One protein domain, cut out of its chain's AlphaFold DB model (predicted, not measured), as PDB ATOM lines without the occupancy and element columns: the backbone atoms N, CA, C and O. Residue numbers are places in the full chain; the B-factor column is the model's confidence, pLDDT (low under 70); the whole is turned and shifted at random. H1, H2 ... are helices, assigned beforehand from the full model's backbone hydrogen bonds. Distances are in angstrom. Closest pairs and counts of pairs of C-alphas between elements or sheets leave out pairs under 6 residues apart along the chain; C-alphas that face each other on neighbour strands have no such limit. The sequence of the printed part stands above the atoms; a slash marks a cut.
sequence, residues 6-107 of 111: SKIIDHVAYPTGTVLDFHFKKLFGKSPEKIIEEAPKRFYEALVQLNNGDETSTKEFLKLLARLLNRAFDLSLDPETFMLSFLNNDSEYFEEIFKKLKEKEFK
ATOM      1  N   SER A   6     196.344 174.064 286.191       84.25
ATOM      2  CA  SER A   6     195.546 173.260 287.124       84.25
ATOM      3  C   SER A   6     195.601 171.759 286.827       84.25
ATOM      4  O   SER A   6     195.844 170.967 287.731       84.25
ATOM      5  N   LYS A   7     195.483 171.349 285.560       83.25
ATOM      6  CA  LYS A   7     195.618 169.935 285.172       83.25
ATOM      7  C   LYS A   7     197.036 169.411 285.363       83.25
ATOM      8  O   LYS A   7     197.203 168.266 285.762       83.25
ATOM      9  N   ILE A   8     198.038 170.243 285.085       78.88
ATOM     10  CA  ILE A   8     199.447 169.898 285.296       78.88
ATOM     11  C   ILE A   8     199.713 169.626 286.779       78.88
ATOM     12  O   ILE A   8     200.296 168.604 287.132       78.88
ATOM     13  N   ILE A   9     199.256 170.525 287.647       81.88
ATOM     14  CA  ILE A   9     199.403 170.378 289.093       81.88
ATOM     15  C   ILE A   9     198.640 169.139 289.571       81.88
ATOM     16  O   ILE A   9     199.196 168.344 290.322       81.88
ATOM     17  N   ASP A  10     197.412 168.920 289.094       86.88
ATOM     18  CA  ASP A  10     196.610 167.749 289.465       86.88
ATOM     19  C   ASP A  10     197.204 166.422 288.981       86.88
ATOM     20  O   ASP A  10     197.010 165.403 289.637       86.88
ATOM     21  N   HIS A  11     197.962 166.414 287.880       77.19
ATOM     22  CA  HIS A  11     198.658 165.208 287.426       77.19
ATOM     23  C   HIS A  11     199.655 164.691 288.474       77.19
ATOM     24  O   HIS A  11     199.888 163.489 288.567       77.19
ATOM     25  N   VAL A  12     200.221 165.591 289.284       70.50
ATOM     26  CA  VAL A  12     201.210 165.236 290.307       70.50
ATOM     27  C   VAL A  12     200.623 165.239 291.721       70.50
ATOM     28  O   VAL A  12     201.034 164.443 292.562       70.50
ATOM     29  N   ALA A  13     199.673 166.128 291.998       71.12
ATOM     30  CA  ALA A  13     199.131 166.364 293.329       71.12
ATOM     31  C   ALA A  13     197.634 166.700 293.270       71.12
ATOM     32  O   ALA A  13     197.209 167.778 293.676       71.12
ATOM     33  N   TYR A  14     196.808 165.792 292.749       80.88
ATOM     34  CA  TYR A  14     195.354 165.957 292.807       80.88
ATOM     35  C   TYR A  14     194.862 166.042 294.271       80.88
ATOM     36  O   TYR A  14     195.275 165.209 295.083       80.88
ATOM     37  N   PRO A  15     193.958 166.982 294.632       87.81
ATOM     38  CA  PRO A  15     193.235 167.940 293.779       87.81
ATOM     39  C   PRO A  15     193.787 169.381 293.823       87.81
ATOM     40  O   PRO A  15     193.026 170.339 293.663       87.81
ATOM     41  N   THR A  16     195.075 169.579 294.113       86.62
ATOM     42  CA  THR A  16     195.658 170.909 294.360       86.62
ATOM     43  C   THR A  16     195.426 171.886 293.206       86.62
ATOM     44  O   THR A  16     195.066 173.039 293.442       86.62
ATOM     45  N   GLY A  17     195.582 171.451 291.961       88.88
ATOM     46  CA  GLY A  17     195.366 172.294 290.790       88.88
ATOM     47  C   GLY A  17     193.899 172.673 290.598       88.88
ATOM     48  O   GLY A  17     193.602 173.833 290.303       88.88
ATOM     49  N   THR A  18     192.980 171.736 290.828       90.94
ATOM     50  CA  THR A  18     191.531 171.992 290.816       90.94
ATOM     51  C   THR A  18     191.133 173.007 291.891       90.94
ATOM     52  O   THR A  18     190.370 173.937 291.615       90.94
ATOM     53  N   VAL A  19     191.676 172.875 293.104       91.25
ATOM     54  CA  VAL A  19     191.424 173.813 294.209       91.25
ATOM     55  C   VAL A  19     191.938 175.210 293.858       91.25
ATOM     56  O   VAL A  19     191.204 176.189 294.010       91.25
ATOM     57  N   LEU A  20     193.155 175.317 293.318       90.81
ATOM     58  CA  LEU A  20     193.705 176.595 292.865       90.81
ATOM     59  C   LEU A  20     192.836 177.234 291.776       90.81
ATOM     60  O   LEU A  20     192.481 178.405 291.889       90.81
ATOM     61  N   ASP A  21     192.430 176.479 290.757       92.62
ATOM     62  CA  ASP A  21     191.571 177.001 289.688       92.62
ATOM     63  C   ASP A  21     190.238 177.539 290.227       92.62
ATOM     64  O   ASP A  21     189.803 178.623 289.831       92.62
ATOM     65  N   PHE A  22     189.616 176.833 291.177       93.62
ATOM     66  CA  PHE A  22     188.391 177.291 291.832       93.62
ATOM     67  C   PHE A  22     188.593 178.627 292.560       93.62
ATOM     68  O   PHE A  22     187.828 179.572 292.343       93.62
ATOM     69  N   HIS A  23     189.628 178.732 293.398       92.62
ATOM     70  CA  HIS A  23     189.888 179.952 294.162       92.62
ATOM     71  C   HIS A  23     190.229 181.140 293.258       92.62
ATOM     72  O   HIS A  23     189.671 182.221 293.442       92.62
ATOM     73  N   PHE A  24     191.071 180.946 292.244       93.00
ATOM     74  CA  PHE A  24     191.464 182.025 291.336       93.00
ATOM     75  C   PHE A  24     190.310 182.502 290.452       93.00
ATOM     76  O   PHE A  24     190.117 183.712 290.299       93.00
ATOM     77  N   LYS A  25     189.460 181.591 289.964       93.31
ATOM     78  CA  LYS A  25     188.231 181.980 289.260       93.31
ATOM     79  C   LYS A  25     187.277 182.750 290.161       93.31
ATOM     80  O   LYS A  25     186.674 183.716 289.705       93.31
ATOM     81  N   LYS A  26     187.150 182.359 291.431       93.12
ATOM     82  CA  LYS A  26     186.287 183.054 292.392       93.12
ATOM     83  C   LYS A  26     186.807 184.453 292.742       93.12
ATOM     84  O   LYS A  26     186.002 185.369 292.864       93.12
ATOM     85  N   LEU A  27     188.121 184.615 292.905       91.94
ATOM     86  CA  LEU A  27     188.741 185.888 293.294       91.94
ATOM     87  C   LEU A  27     188.880 186.870 292.123       91.94
ATOM     88  O   LEU A  27     188.677 188.066 292.305       91.94
ATOM     89  N   PHE A  28     189.217 186.376 290.928       91.25
ATOM     90  CA  PHE A  28     189.618 187.226 289.800       91.25
ATOM     91  C   PHE A  28     188.787 187.028 288.529       91.25
ATOM     92  O   PHE A  28     189.000 187.741 287.550       91.25
ATOM     93  N   GLY A  29     187.886 186.043 288.489       93.25
ATOM     94  CA  GLY A  29     187.165 185.671 287.265       93.25
ATOM     95  C   GLY A  29     188.059 185.058 286.179       93.25
ATOM     96  O   GLY A  29     187.623 184.906 285.040       93.25
ATOM     97  N   LYS A  30     189.311 184.715 286.507       91.56
ATOM     98  CA  LYS A  30     190.335 184.230 285.571       91.56
ATOM     99  C   LYS A  30     190.992 182.956 286.092       91.56
ATOM    100  O   LYS A  30     190.963 182.678 287.288       91.56
ATOM    101  N   SER A  31     191.575 182.180 285.183       91.06
ATOM    102  CA  SER A  31     192.347 180.994 285.551       91.06
ATOM    103  C   SER A  31     193.735 181.375 286.091       91.06
ATOM    104  O   SER A  31     194.225 182.467 285.780       91.06
ATOM    105  N   PRO A  32     194.391 180.490 286.867       91.38
ATOM    106  CA  PRO A  32     195.746 180.702 287.372       91.38
ATOM    107  C   PRO A  32     196.735 181.167 286.300       91.38
ATOM    108  O   PRO A  32     197.415 182.166 286.492       91.38
ATOM    109  N   GLU A  33     196.762 180.512 285.136       90.69
ATOM    110  CA  GLU A  33     197.730 180.801 284.067       90.69
ATOM    111  C   GLU A  33     197.567 182.221 283.538       90.69
ATOM    112  O   GLU A  33     198.553 182.908 283.302       90.69
ATOM    113  N   LYS A  34     196.319 182.683 283.412       91.38
ATOM    114  CA  LYS A  34     196.025 184.040 282.952       91.38
ATOM    115  C   LYS A  34     196.500 185.095 283.939       91.38
ATOM    116  O   LYS A  34     197.008 186.126 283.514       91.38
ATOM    117  N   ILE A  35     196.360 184.840 285.239       93.38
ATOM    118  CA  ILE A  35     196.894 185.751 286.256       93.38
ATOM    119  C   ILE A  35     198.420 185.757 286.223       93.38
ATOM    120  O   ILE A  35     199.008 186.826 286.330       93.38
ATOM    121  N   ILE A  36     199.055 184.602 286.029       94.38
ATOM    122  CA  ILE A  36     200.515 184.512 285.926       94.38
ATOM    123  C   ILE A  36     201.029 185.244 284.678       94.38
ATOM    124  O   ILE A  36     201.989 185.987 284.791       94.38
ATOM    125  N   GLU A  37     200.388 185.094 283.514       91.62
ATOM    126  CA  GLU A  37     200.762 185.824 282.287       91.62
ATOM    127  C   GLU A  37     200.655 187.353 282.479       91.62
ATOM    128  O   GLU A  37     201.548 188.104 282.093       91.62
ATOM    129  N   GLU A  38     199.571 187.832 283.096       92.38
ATOM    130  CA  GLU A  38     199.292 189.271 283.215       92.38
ATOM    131  C   GLU A  38     200.029 189.955 284.377       92.38
ATOM    132  O   GLU A  38     200.451 191.105 284.255       92.38
ATOM    133  N   ALA A  39     200.114 189.292 285.530       94.56
ATOM    134  CA  ALA A  39     200.662 189.847 286.762       94.56
ATOM    135  C   ALA A  39     201.134 188.722 287.707       94.56
ATOM    136  O   ALA A  39     200.429 188.394 288.674       94.56
ATOM    137  N   PRO A  40     202.330 188.144 287.481       96.25
ATOM    138  CA  PRO A  40     202.867 187.065 288.311       96.25
ATOM    139  C   PRO A  40     202.842 187.382 289.808       96.25
ATOM    140  O   PRO A  40     202.490 186.535 290.632       96.25
ATOM    141  N   LYS A  41     203.122 188.632 290.183       97.31
ATOM    142  CA  LYS A  41     203.122 189.033 291.590       97.31
ATOM    143  C   LYS A  41     201.742 188.919 292.231       97.31
ATOM    144  O   LYS A  41     201.640 188.476 293.371       97.31
ATOM    145  N   ARG A  42     200.669 189.211 291.489       95.56
ATOM    146  CA  ARG A  42     199.294 189.028 291.985       95.56
ATOM    147  C   ARG A  42     198.958 187.563 292.221       95.56
ATOM    148  O   ARG A  42     198.211 187.260 293.147       95.56
ATOM    149  N   PHE A  43     199.499 186.658 291.405       95.56
ATOM    150  CA  PHE A  43     199.351 185.226 291.647       95.56
ATOM    151  C   PHE A  43     199.984 184.827 292.986       95.56
ATOM    152  O   PHE A  43     199.333 184.170 293.798       95.56
ATOM    153  N   TYR A  44     201.212 185.285 293.248       96.69
ATOM    154  CA  TYR A  44     201.883 185.060 294.529       96.69
ATOM    155  C   TYR A  44     201.105 185.654 295.709       96.69
ATOM    156  O   TYR A  44     200.836 184.951 296.678       96.69
ATOM    157  N   GLU A  45     200.690 186.917 295.622       96.19
ATOM    158  CA  GLU A  45     199.937 187.587 296.690       96.19
ATOM    159  C   GLU A  45     198.628 186.851 297.012       96.19
ATOM    160  O   GLU A  45     198.283 186.666 298.179       96.19
ATOM    161  N   ALA A  46     197.923 186.366 295.986       94.56
ATOM    162  CA  ALA A  46     196.722 185.559 296.162       94.56
ATOM    163  C   ALA A  46     197.020 184.210 296.830       94.56
ATOM    164  O   ALA A  46     196.272 183.793 297.713       94.56
ATOM    165  N   LEU A  47     198.113 183.539 296.457       94.62
ATOM    166  CA  LEU A  47     198.539 182.307 297.123       94.62
ATOM    167  C   LEU A  47     198.857 182.534 298.601       94.62
ATOM    168  O   LEU A  47     198.403 181.755 299.435       94.62
ATOM    169  N   VAL A  48     199.569 183.614 298.934       96.31
ATOM    170  CA  VAL A  48     199.861 183.977 300.329       96.31
ATOM    171  C   VAL A  48     198.564 184.170 301.111       96.31
ATOM    172  O   VAL A  48     198.429 183.643 302.213       96.31
ATOM    173  N   GLN A  49     197.575 184.862 300.538       94.44
ATOM    174  CA  GLN A  49     196.266 185.038 301.176       94.44
ATOM    175  C   GLN A  49     195.525 183.711 301.374       94.44
ATOM    176  O   GLN A  49     194.982 183.472 302.452       94.44
ATOM    177  N   LEU A  50     195.524 182.833 300.367       91.75
ATOM    178  CA  LEU A  50     194.929 181.496 300.472       91.75
ATOM    179  C   LEU A  50     195.631 180.636 301.529       91.75
ATOM    180  O   LEU A  50     194.991 179.794 302.154       91.75
ATOM    181  N   ASN A  51     196.919 180.883 301.758       92.81
ATOM    182  CA  ASN A  51     197.726 180.215 302.767       92.81
ATOM    183  C   ASN A  51     197.771 180.979 304.108       92.81
ATOM    184  O   ASN A  51     198.757 180.906 304.836       92.81
ATOM    185  N   ASN A  52     196.718 181.739 304.437       94.06
ATOM    186  CA  ASN A  52     196.571 182.488 305.694       94.06
ATOM    187  C   ASN A  52     197.737 183.446 306.018       94.06
ATOM    188  O   ASN A  52     198.050 183.678 307.184       94.06
ATOM    189  N   GLY A  53     198.389 184.007 304.999       95.75
ATOM    190  CA  GLY A  53     199.522 184.918 305.165       95.75
ATOM    191  C   GLY A  53     200.884 184.234 305.321       95.75
ATOM    192  O   GLY A  53     201.881 184.931 305.494       95.75
ATOM    193  N   ASP A  54     200.967 182.902 305.249       97.06
ATOM    194  CA  ASP A  54     202.241 182.187 305.364       97.06
ATOM    195  C   ASP A  54     203.047 182.271 304.057       97.06
ATOM    196  O   ASP A  54     202.914 181.456 303.132       97.06
ATOM    197  N   GLU A  55     203.905 183.289 303.992       96.94
ATOM    198  CA  GLU A  55     204.838 183.513 302.891       96.94
ATOM    199  C   GLU A  55     205.882 182.406 302.741       96.94
ATOM    200  O   GLU A  55     206.260 182.078 301.617       96.94
ATOM    201  N   THR A  56     206.376 181.843 303.844       97.00
ATOM    202  CA  THR A  56     207.466 180.858 303.814       97.00
ATOM    203  C   THR A  56     206.996 179.594 303.111       97.00
ATOM    204  O   THR A  56     207.605 179.169 302.127       97.00
ATOM    205  N   SER A  57     205.862 179.044 303.545       94.31
ATOM    206  CA  SER A  57     205.275 177.864 302.909       94.31
ATOM    207  C   SER A  57     204.822 178.156 301.478       94.31
ATOM    208  O   SER A  57     204.939 177.290 300.613       94.31
ATOM    209  N   THR A  58     204.378 179.384 301.184       95.50
ATOM    210  CA  THR A  58     204.025 179.789 299.811       95.50
ATOM    211  C   THR A  58     205.245 179.784 298.886       95.50
ATOM    212  O   THR A  58     205.177 179.263 297.771       95.50
ATOM    213  N   LYS A  59     206.386 180.317 299.338       97.19
ATOM    214  CA  LYS A  59     207.641 180.303 298.569       97.19
ATOM    215  C   LYS A  59     208.124 178.873 298.336       97.19
ATOM    216  O   LYS A  59     208.474 178.531 297.209       97.19
ATOM    217  N   GLU A  60     208.084 178.022 299.360       95.69
ATOM    218  CA  GLU A  60     208.460 176.610 299.221       95.69
ATOM    219  C   GLU A  60     207.506 175.835 298.301       95.69
ATOM    220  O   GLU A  60     207.959 175.020 297.495       95.69
ATOM    221  N   PHE A  61     206.207 176.143 298.325       92.56
ATOM    222  CA  PHE A  61     205.245 175.600 297.367       92.56
ATOM    223  C   PHE A  61     205.608 175.966 295.920       92.56
ATOM    224  O   PHE A  61     205.598 175.096 295.049       92.56
ATOM    225  N   LEU A  62     205.987 177.218 295.647       95.25
ATOM    226  CA  LEU A  62     206.402 177.638 294.303       95.25
ATOM    227  C   LEU A  62     207.693 176.950 293.844       95.25
ATOM    228  O   LEU A  62     207.790 176.521 292.692       95.25
ATOM    229  N   LYS A  63     208.663 176.771 294.746       96.06
ATOM    230  CA  LYS A  63     209.885 176.004 294.454       96.06
ATOM    231  C   LYS A  63     209.569 174.538 294.168       96.06
ATOM    232  O   LYS A  63     210.145 173.943 293.256       96.06
ATOM    233  N   LEU A  64     208.645 173.946 294.924       91.75
ATOM    234  CA  LEU A  64     208.165 172.593 294.668       91.75
ATOM    235  C   LEU A  64     207.494 172.512 293.294       91.75
ATOM    236  O   LEU A  64     207.816 171.608 292.527       91.75
ATOM    237  N   LEU A  65     206.637 173.474 292.953       90.12
ATOM    238  CA  LEU A  65     205.981 173.540 291.649       90.12
ATOM    239  C   LEU A  65     207.001 173.567 290.503       90.12
ATOM    240  O   LEU A  65     206.855 172.797 289.559       90.12
ATOM    241  N   ALA A  66     208.073 174.357 290.611       93.50
ATOM    242  CA  ALA A  66     209.154 174.362 289.621       93.50
ATOM    243  C   ALA A  66     209.774 172.966 289.431       93.50
ATOM    244  O   ALA A  66     209.944 172.496 288.306       93.50
ATOM    245  N   ARG A  67     210.058 172.258 290.533       91.38
ATOM    246  CA  ARG A  67     210.605 170.889 290.492       91.38
ATOM    247  C   ARG A  67     209.634 169.899 289.853       91.38
ATOM    248  O   ARG A  67     210.065 169.013 289.117       91.38
ATOM    249  N   LEU A  68     208.336 170.044 290.119       85.75
ATOM    250  CA  LEU A  68     207.302 169.211 289.509       85.75
ATOM    251  C   LEU A  68     207.208 169.452 288.003       85.75
ATOM    252  O   LEU A  68     207.171 168.490 287.241       85.75
ATOM    253  N   LEU A  69     207.241 170.714 287.575       86.88
ATOM    254  CA  LEU A  69     207.257 171.087 286.162       86.88
ATOM    255  C   LEU A  69     208.501 170.543 285.448       86.88
ATOM    256  O   LEU A  69     208.377 169.989 284.357       86.88
ATOM    257  N   ASN A  70     209.674 170.614 286.084       89.94
ATOM    258  CA  ASN A  70     210.897 170.000 285.562       89.94
ATOM    259  C   ASN A  70     210.742 168.495 285.369       89.94
ATOM    260  O   ASN A  70     211.077 167.977 284.311       89.94
ATOM    261  N   ARG A  71     210.205 167.792 286.373       85.25
ATOM    262  CA  ARG A  71     210.033 166.337 286.315       85.25
ATOM    263  C   ARG A  71     208.998 165.908 285.276       85.25
ATOM    264  O   ARG A  71     209.210 164.902 284.614       85.25
ATOM    265  N   ALA A  72     207.883 166.626 285.182       81.94
ATOM    266  CA  ALA A  72     206.767 166.245 284.322       81.94
ATOM    267  C   ALA A  72     207.010 166.597 282.848       81.94
ATOM    268  O   ALA A  72     206.629 165.827 281.979       81.94
ATOM    269  N   PHE A  73     207.666 167.726 282.560       82.81
ATOM    270  CA  PHE A  73     207.803 168.239 281.189       82.81
ATOM    271  C   PHE A  73     209.249 168.319 280.704       82.81
ATOM    272  O   PHE A  73     209.505 168.851 279.618       82.81
ATOM    273  N   ASP A  74     210.194 167.794 281.491       85.62
ATOM    274  CA  ASP A  74     211.628 167.875 281.211       85.62
ATOM    275  C   ASP A  74     212.029 169.332 280.921       85.62
ATOM    276  O   ASP A  74     212.514 169.703 279.847       85.62
ATOM    277  N   LEU A  75     211.674 170.189 281.880       84.81
ATOM    278  CA  LEU A  75     212.088 171.585 281.929       84.81
ATOM    279  C   LEU A  75     213.333 171.711 282.814       84.81
ATOM    280  O   LEU A  75     213.556 170.920 283.728       84.81
ATOM    281  N   SER A  76     214.150 172.727 282.546       91.62
ATOM    282  CA  SER A  76     215.351 173.051 283.330       91.62
ATOM    283  C   SER A  76     215.152 174.349 284.118       91.62
ATOM    284  O   SER A  76     215.950 175.277 284.008       91.62
ATOM    285  N   LEU A  77     214.045 174.455 284.855       94.00
ATOM    286  CA  LEU A  77     213.747 175.618 285.692       94.00
ATOM    287  C   LEU A  77     214.581 175.571 286.973       94.00
ATOM    288  O   LEU A  77     214.559 174.574 287.694       94.00
ATOM    289  N   ASP A  78     215.268 176.661 287.296       97.50
ATOM    290  CA  ASP A  78     215.844 176.842 288.626       97.50
ATOM    291  C   ASP A  78     214.724 177.209 289.625       97.50
ATOM    292  O   ASP A  78     214.028 178.204 289.399       97.50
ATOM    293  N   PRO A  79     214.505 176.440 290.713       97.06
ATOM    294  CA  PRO A  79     213.396 176.693 291.634       97.06
ATOM    295  C   PRO A  79     213.437 178.064 292.312       97.06
ATOM    296  O   PRO A  79     212.381 178.643 292.564       97.06
ATOM    297  N   GLU A  80     214.633 178.576 292.619       97.81
ATOM    298  CA  GLU A  80     214.779 179.871 293.285       97.81
ATOM    299  C   GLU A  80     214.424 181.001 292.320       97.81
ATOM    300  O   GLU A  80     213.584 181.841 292.639       97.81
ATOM    301  N   THR A  81     214.977 180.964 291.107       97.81
ATOM    302  CA  THR A  81     214.665 181.911 290.032       97.81
ATOM    303  C   THR A  81     213.176 181.893 289.710       97.81
ATOM    304  O   THR A  81     212.552 182.947 289.677       97.81
ATOM    305  N   PHE A  82     212.574 180.709 289.567       97.19
ATOM    306  CA  PHE A  82     211.141 180.568 289.306       97.19
ATOM    307  C   PHE A  82     210.280 181.242 290.383       97.19
ATOM    308  O   PHE A  82     209.326 181.952 290.066       97.19
ATOM    309  N   MET A  83     210.622 181.055 291.662       97.69
ATOM    310  CA  MET A  83     209.936 181.716 292.776       97.69
ATOM    311  C   MET A  83     210.152 183.237 292.750       97.69
ATOM    312  O   MET A  83     209.185 183.995 292.862       97.69
ATOM    313  N   LEU A  84     211.392 183.693 292.557       98.00
ATOM    314  CA  LEU A  84     211.731 185.117 292.510       98.00
ATOM    315  C   LEU A  84     211.060 185.840 291.335       98.00
ATOM    316  O   LEU A  84     210.641 186.984 291.501       98.00
ATOM    317  N   SER A  85     210.879 185.184 290.186       98.06
ATOM    318  CA  SER A  85     210.171 185.751 289.033       98.06
ATOM    319  C   SER A  85     208.722 186.117 289.363       98.06
ATOM    320  O   SER A  85     208.222 187.127 288.864       98.06
ATOM    321  N   PHE A  86     208.049 185.390 290.267       97.69
ATOM    322  CA  PHE A  86     206.742 185.829 290.768       97.69
ATOM    323  C   PHE A  86     206.851 187.132 291.565       97.69
ATOM    324  O   PHE A  86     206.090 188.065 291.319       97.69
ATOM    325  N   LEU A  87     207.803 187.222 292.498       97.12
ATOM    326  CA  LEU A  87     207.984 188.403 293.352       97.12
ATOM    327  C   LEU A  87     208.377 189.651 292.552       97.12
ATOM    328  O   LEU A  87     207.909 190.753 292.852       97.12
ATOM    329  N   ASN A  88     209.194 189.457 291.518       97.56
ATOM    330  CA  ASN A  88     209.665 190.502 290.614       97.56
ATOM    331  C   ASN A  88     208.632 190.885 289.544       97.56
ATOM    332  O   ASN A  88     208.871 191.821 288.787       97.56
ATOM    333  N   ASN A  89     207.478 190.208 289.506       97.00
ATOM    334  CA  ASN A  89     206.439 190.400 288.496       97.00
ATOM    335  C   ASN A  89     206.960 190.227 287.054       97.00
ATOM    336  O   ASN A  89     206.591 190.983 286.158       97.00
ATOM    337  N   ASP A  90     207.836 189.244 286.852       96.94
ATOM    338  CA  ASP A  90     208.521 188.989 285.588       96.94
ATOM    339  C   ASP A  90     207.632 188.176 284.633       96.94
ATOM    340  O   ASP A  90     207.695 186.947 284.577       96.94
ATOM    341  N   SER A  91     206.735 188.865 283.924       94.75
ATOM    342  CA  SER A  91     205.808 188.230 282.979       94.75
ATOM    343  C   SER A  91     206.518 187.570 281.793       94.75
ATOM    344  O   SER A  91     206.051 186.534 281.323       94.75
ATOM    345  N   GLU A  92     207.641 188.130 281.326       95.12
ATOM    346  CA  GLU A  92     208.397 187.599 280.180       95.12
ATOM    347  C   GLU A  92     208.936 186.199 280.490       95.12
ATOM    348  O   GLU A  92     208.765 185.267 279.700       95.12
ATOM    349  N   TYR A  93     209.484 186.009 281.694       95.31
ATOM    350  CA  TYR A  93     209.940 184.701 282.154       95.31
ATOM    351  C   TYR A  93     208.828 183.640 282.113       95.31
ATOM    352  O   TYR A  93     209.036 182.522 281.629       95.31
ATOM    353  N   PHE A  94     207.619 183.970 282.579       94.38
ATOM    354  CA  PHE A  94     206.503 183.019 282.550       94.38
ATOM    355  C   PHE A  94     205.941 182.799 281.147       94.38
ATOM    356  O   PHE A  94     205.515 181.681 280.842       94.38
ATOM    357  N   GLU A  95     205.979 183.805 280.274       92.50
ATOM    358  CA  GLU A  95     205.618 183.640 278.866       92.50
ATOM    359  C   GLU A  95     206.512 182.590 278.187       92.50
ATOM    360  O   GLU A  95     206.002 181.674 277.527       92.50
ATOM    361  N   GLU A  96     207.828 182.641 278.415       92.31
ATOM    362  CA  GLU A  96     208.761 181.639 277.891       92.31
ATOM    363  C   GLU A  96     208.482 180.233 278.432       92.31
ATOM    364  O   GLU A  96     208.514 179.251 277.679       92.31
ATOM    365  N   ILE A  97     208.183 180.111 279.728       91.81
ATOM    366  CA  ILE A  97     207.827 178.826 280.342       91.81
ATOM    367  C   ILE A  97     206.552 178.270 279.716       91.81
ATOM    368  O   ILE A  97     206.514 177.099 279.327       91.81
ATOM    369  N   PHE A  98     205.513 179.092 279.569       90.12
ATOM    370  CA  PHE A  98     204.264 178.659 278.951       90.12
ATOM    371  C   PHE A  98     204.439 178.316 277.474       90.12
ATOM    372  O   PHE A  98     203.771 177.409 276.979       90.12
ATOM    373  N   LYS A  99     205.349 178.969 276.752       89.44
ATOM    374  CA  LYS A  99     205.697 178.554 275.391       89.44
ATOM    375  C   LYS A  99     206.314 177.150 275.376       89.44
ATOM    376  O   LYS A  99     205.813 176.288 274.655       89.44
ATOM    377  N   LYS A 100     207.314 176.886 276.226       88.50
ATOM    378  CA  LYS A 100     207.962 175.562 276.340       88.50
ATOM    379  C   LYS A 100     206.965 174.463 276.719       88.50
ATOM    380  O   LYS A 100     206.976 173.384 276.133       88.50
ATOM    381  N   LEU A 101     206.062 174.749 277.656       85.31
ATOM    382  CA  LEU A 101     205.004 173.820 278.060       85.31
ATOM    383  C   LEU A 101     204.035 173.506 276.904       85.31
ATOM    384  O   LEU A 101     203.694 172.341 276.712       85.31
ATOM    385  N   LYS A 102     203.643 174.503 276.089       83.56
ATOM    386  CA  LYS A 102     202.780 174.294 274.903       83.56
ATOM    387  C   LYS A 102     203.453 173.381 273.878       83.56
ATOM    388  O   LYS A 102     202.793 172.528 273.294       83.56
ATOM    389  N   GLU A 103     204.755 173.557 273.660       83.88
ATOM    390  CA  GLU A 103     205.537 172.744 272.720       83.88
ATOM    391  C   GLU A 103     205.675 171.284 273.184       83.88
ATOM    392  O   GLU A 103     205.650 170.371 272.356       83.88
ATOM    393  N   LYS A 104     205.794 171.045 274.495       78.19
ATOM    394  CA  LYS A 104     205.894 169.696 275.078       78.19
ATOM    395  C   LYS A 104     204.541 168.964 275.085       78.19
ATOM    396  O   LYS A 104     204.501 167.810 274.669       78.19
ATOM    397  N   GLU A 105     203.438 169.636 275.436       68.75
ATOM    398  CA  GLU A 105     202.073 169.063 275.366       68.75
ATOM    399  C   GLU A 105     201.685 168.615 273.945       68.75
ATOM    400  O   GLU A 105     200.890 167.691 273.778       68.75
ATOM    401  N   PHE A 106     202.205 169.289 272.913       56.41
ATOM    402  CA  PHE A 106     201.942 168.926 271.520       56.41
ATOM    403  C   PHE A 106     202.603 167.589 271.156       56.41
ATOM    404  O   PHE A 106     201.972 166.742 270.536       56.41
ATOM    405  N   LYS A 107     203.837 167.356 271.623       59.25
ATOM    406  CA  LYS A 107     204.585 166.124 271.335       59.25
ATOM    407  C   LYS A 107     203.974 164.880 271.982       59.25
ATOM    408  O   LYS A 107     203.976 163.827 271.359       59.25
TER     409      LYS A 107
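This is residues 6 to 107 of the 111 residues of an uncharacterized protein of Thermoprotei archaeon (UniProt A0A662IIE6). Short helices pack on the long H5 one after another along its length, H4 at residues 55 to 58, H6 at residues 59 to 67 and H1 at residues 65 to 69, while H2 folds back on H1 as a hairpin and H3 packs on both H2 and H4. H7 is a long arm that packs on H3 with its residues 91 to 95 and runs the same way as H5, close to it but not clearly touching, with the closest C-alphas, those of Phe 73 and Lys 104, 6.6 A apart. The printed part has 102 residues with seven named helices, H1 to H7 in order, and no named strand: all helix. It is compact, with a radius of gyration of the C-alphas of 12.7 A and spans of 37 by 25 by 23 A.

H5, residues 55 to 73, is 26.7 A long and begins at C-alpha 55 (204.838, 183.513, 302.891). H4 is residues 40 to 50, H6 79 to 87, H1 6 to 13, H2 16 to 28 and H3 32 to 38. H7, residues 91 to 107, is 25.0 A long and ends at C-alpha 107 (204.585, 166.124, 271.335).

H5 touches H6 with residues 59 to 67 alone, at a steep tilt of 56 degrees; the closest C-alphas, of Lys 63 and Pro 79, are 4.6 A apart. With residues 65 to 69 alone it touches H1, about perpendicular at 88 degrees; the closest C-alphas are Val 12 and Leu 68, 7.3 A. H2 and H5 are apart. Every O i to N i+4 pair is within hydrogen-bond range in H2, H3, H4 and H5; H1 has 3 of 4, H6 3 of 5 and H7 12 of 13.

The C-alphas of Gly 53 and Lys 107, the two farthest apart, are 39.0 A apart. The printed part has no cut, and its links are tight. Residues 105 to 107 have pLDDT under 70.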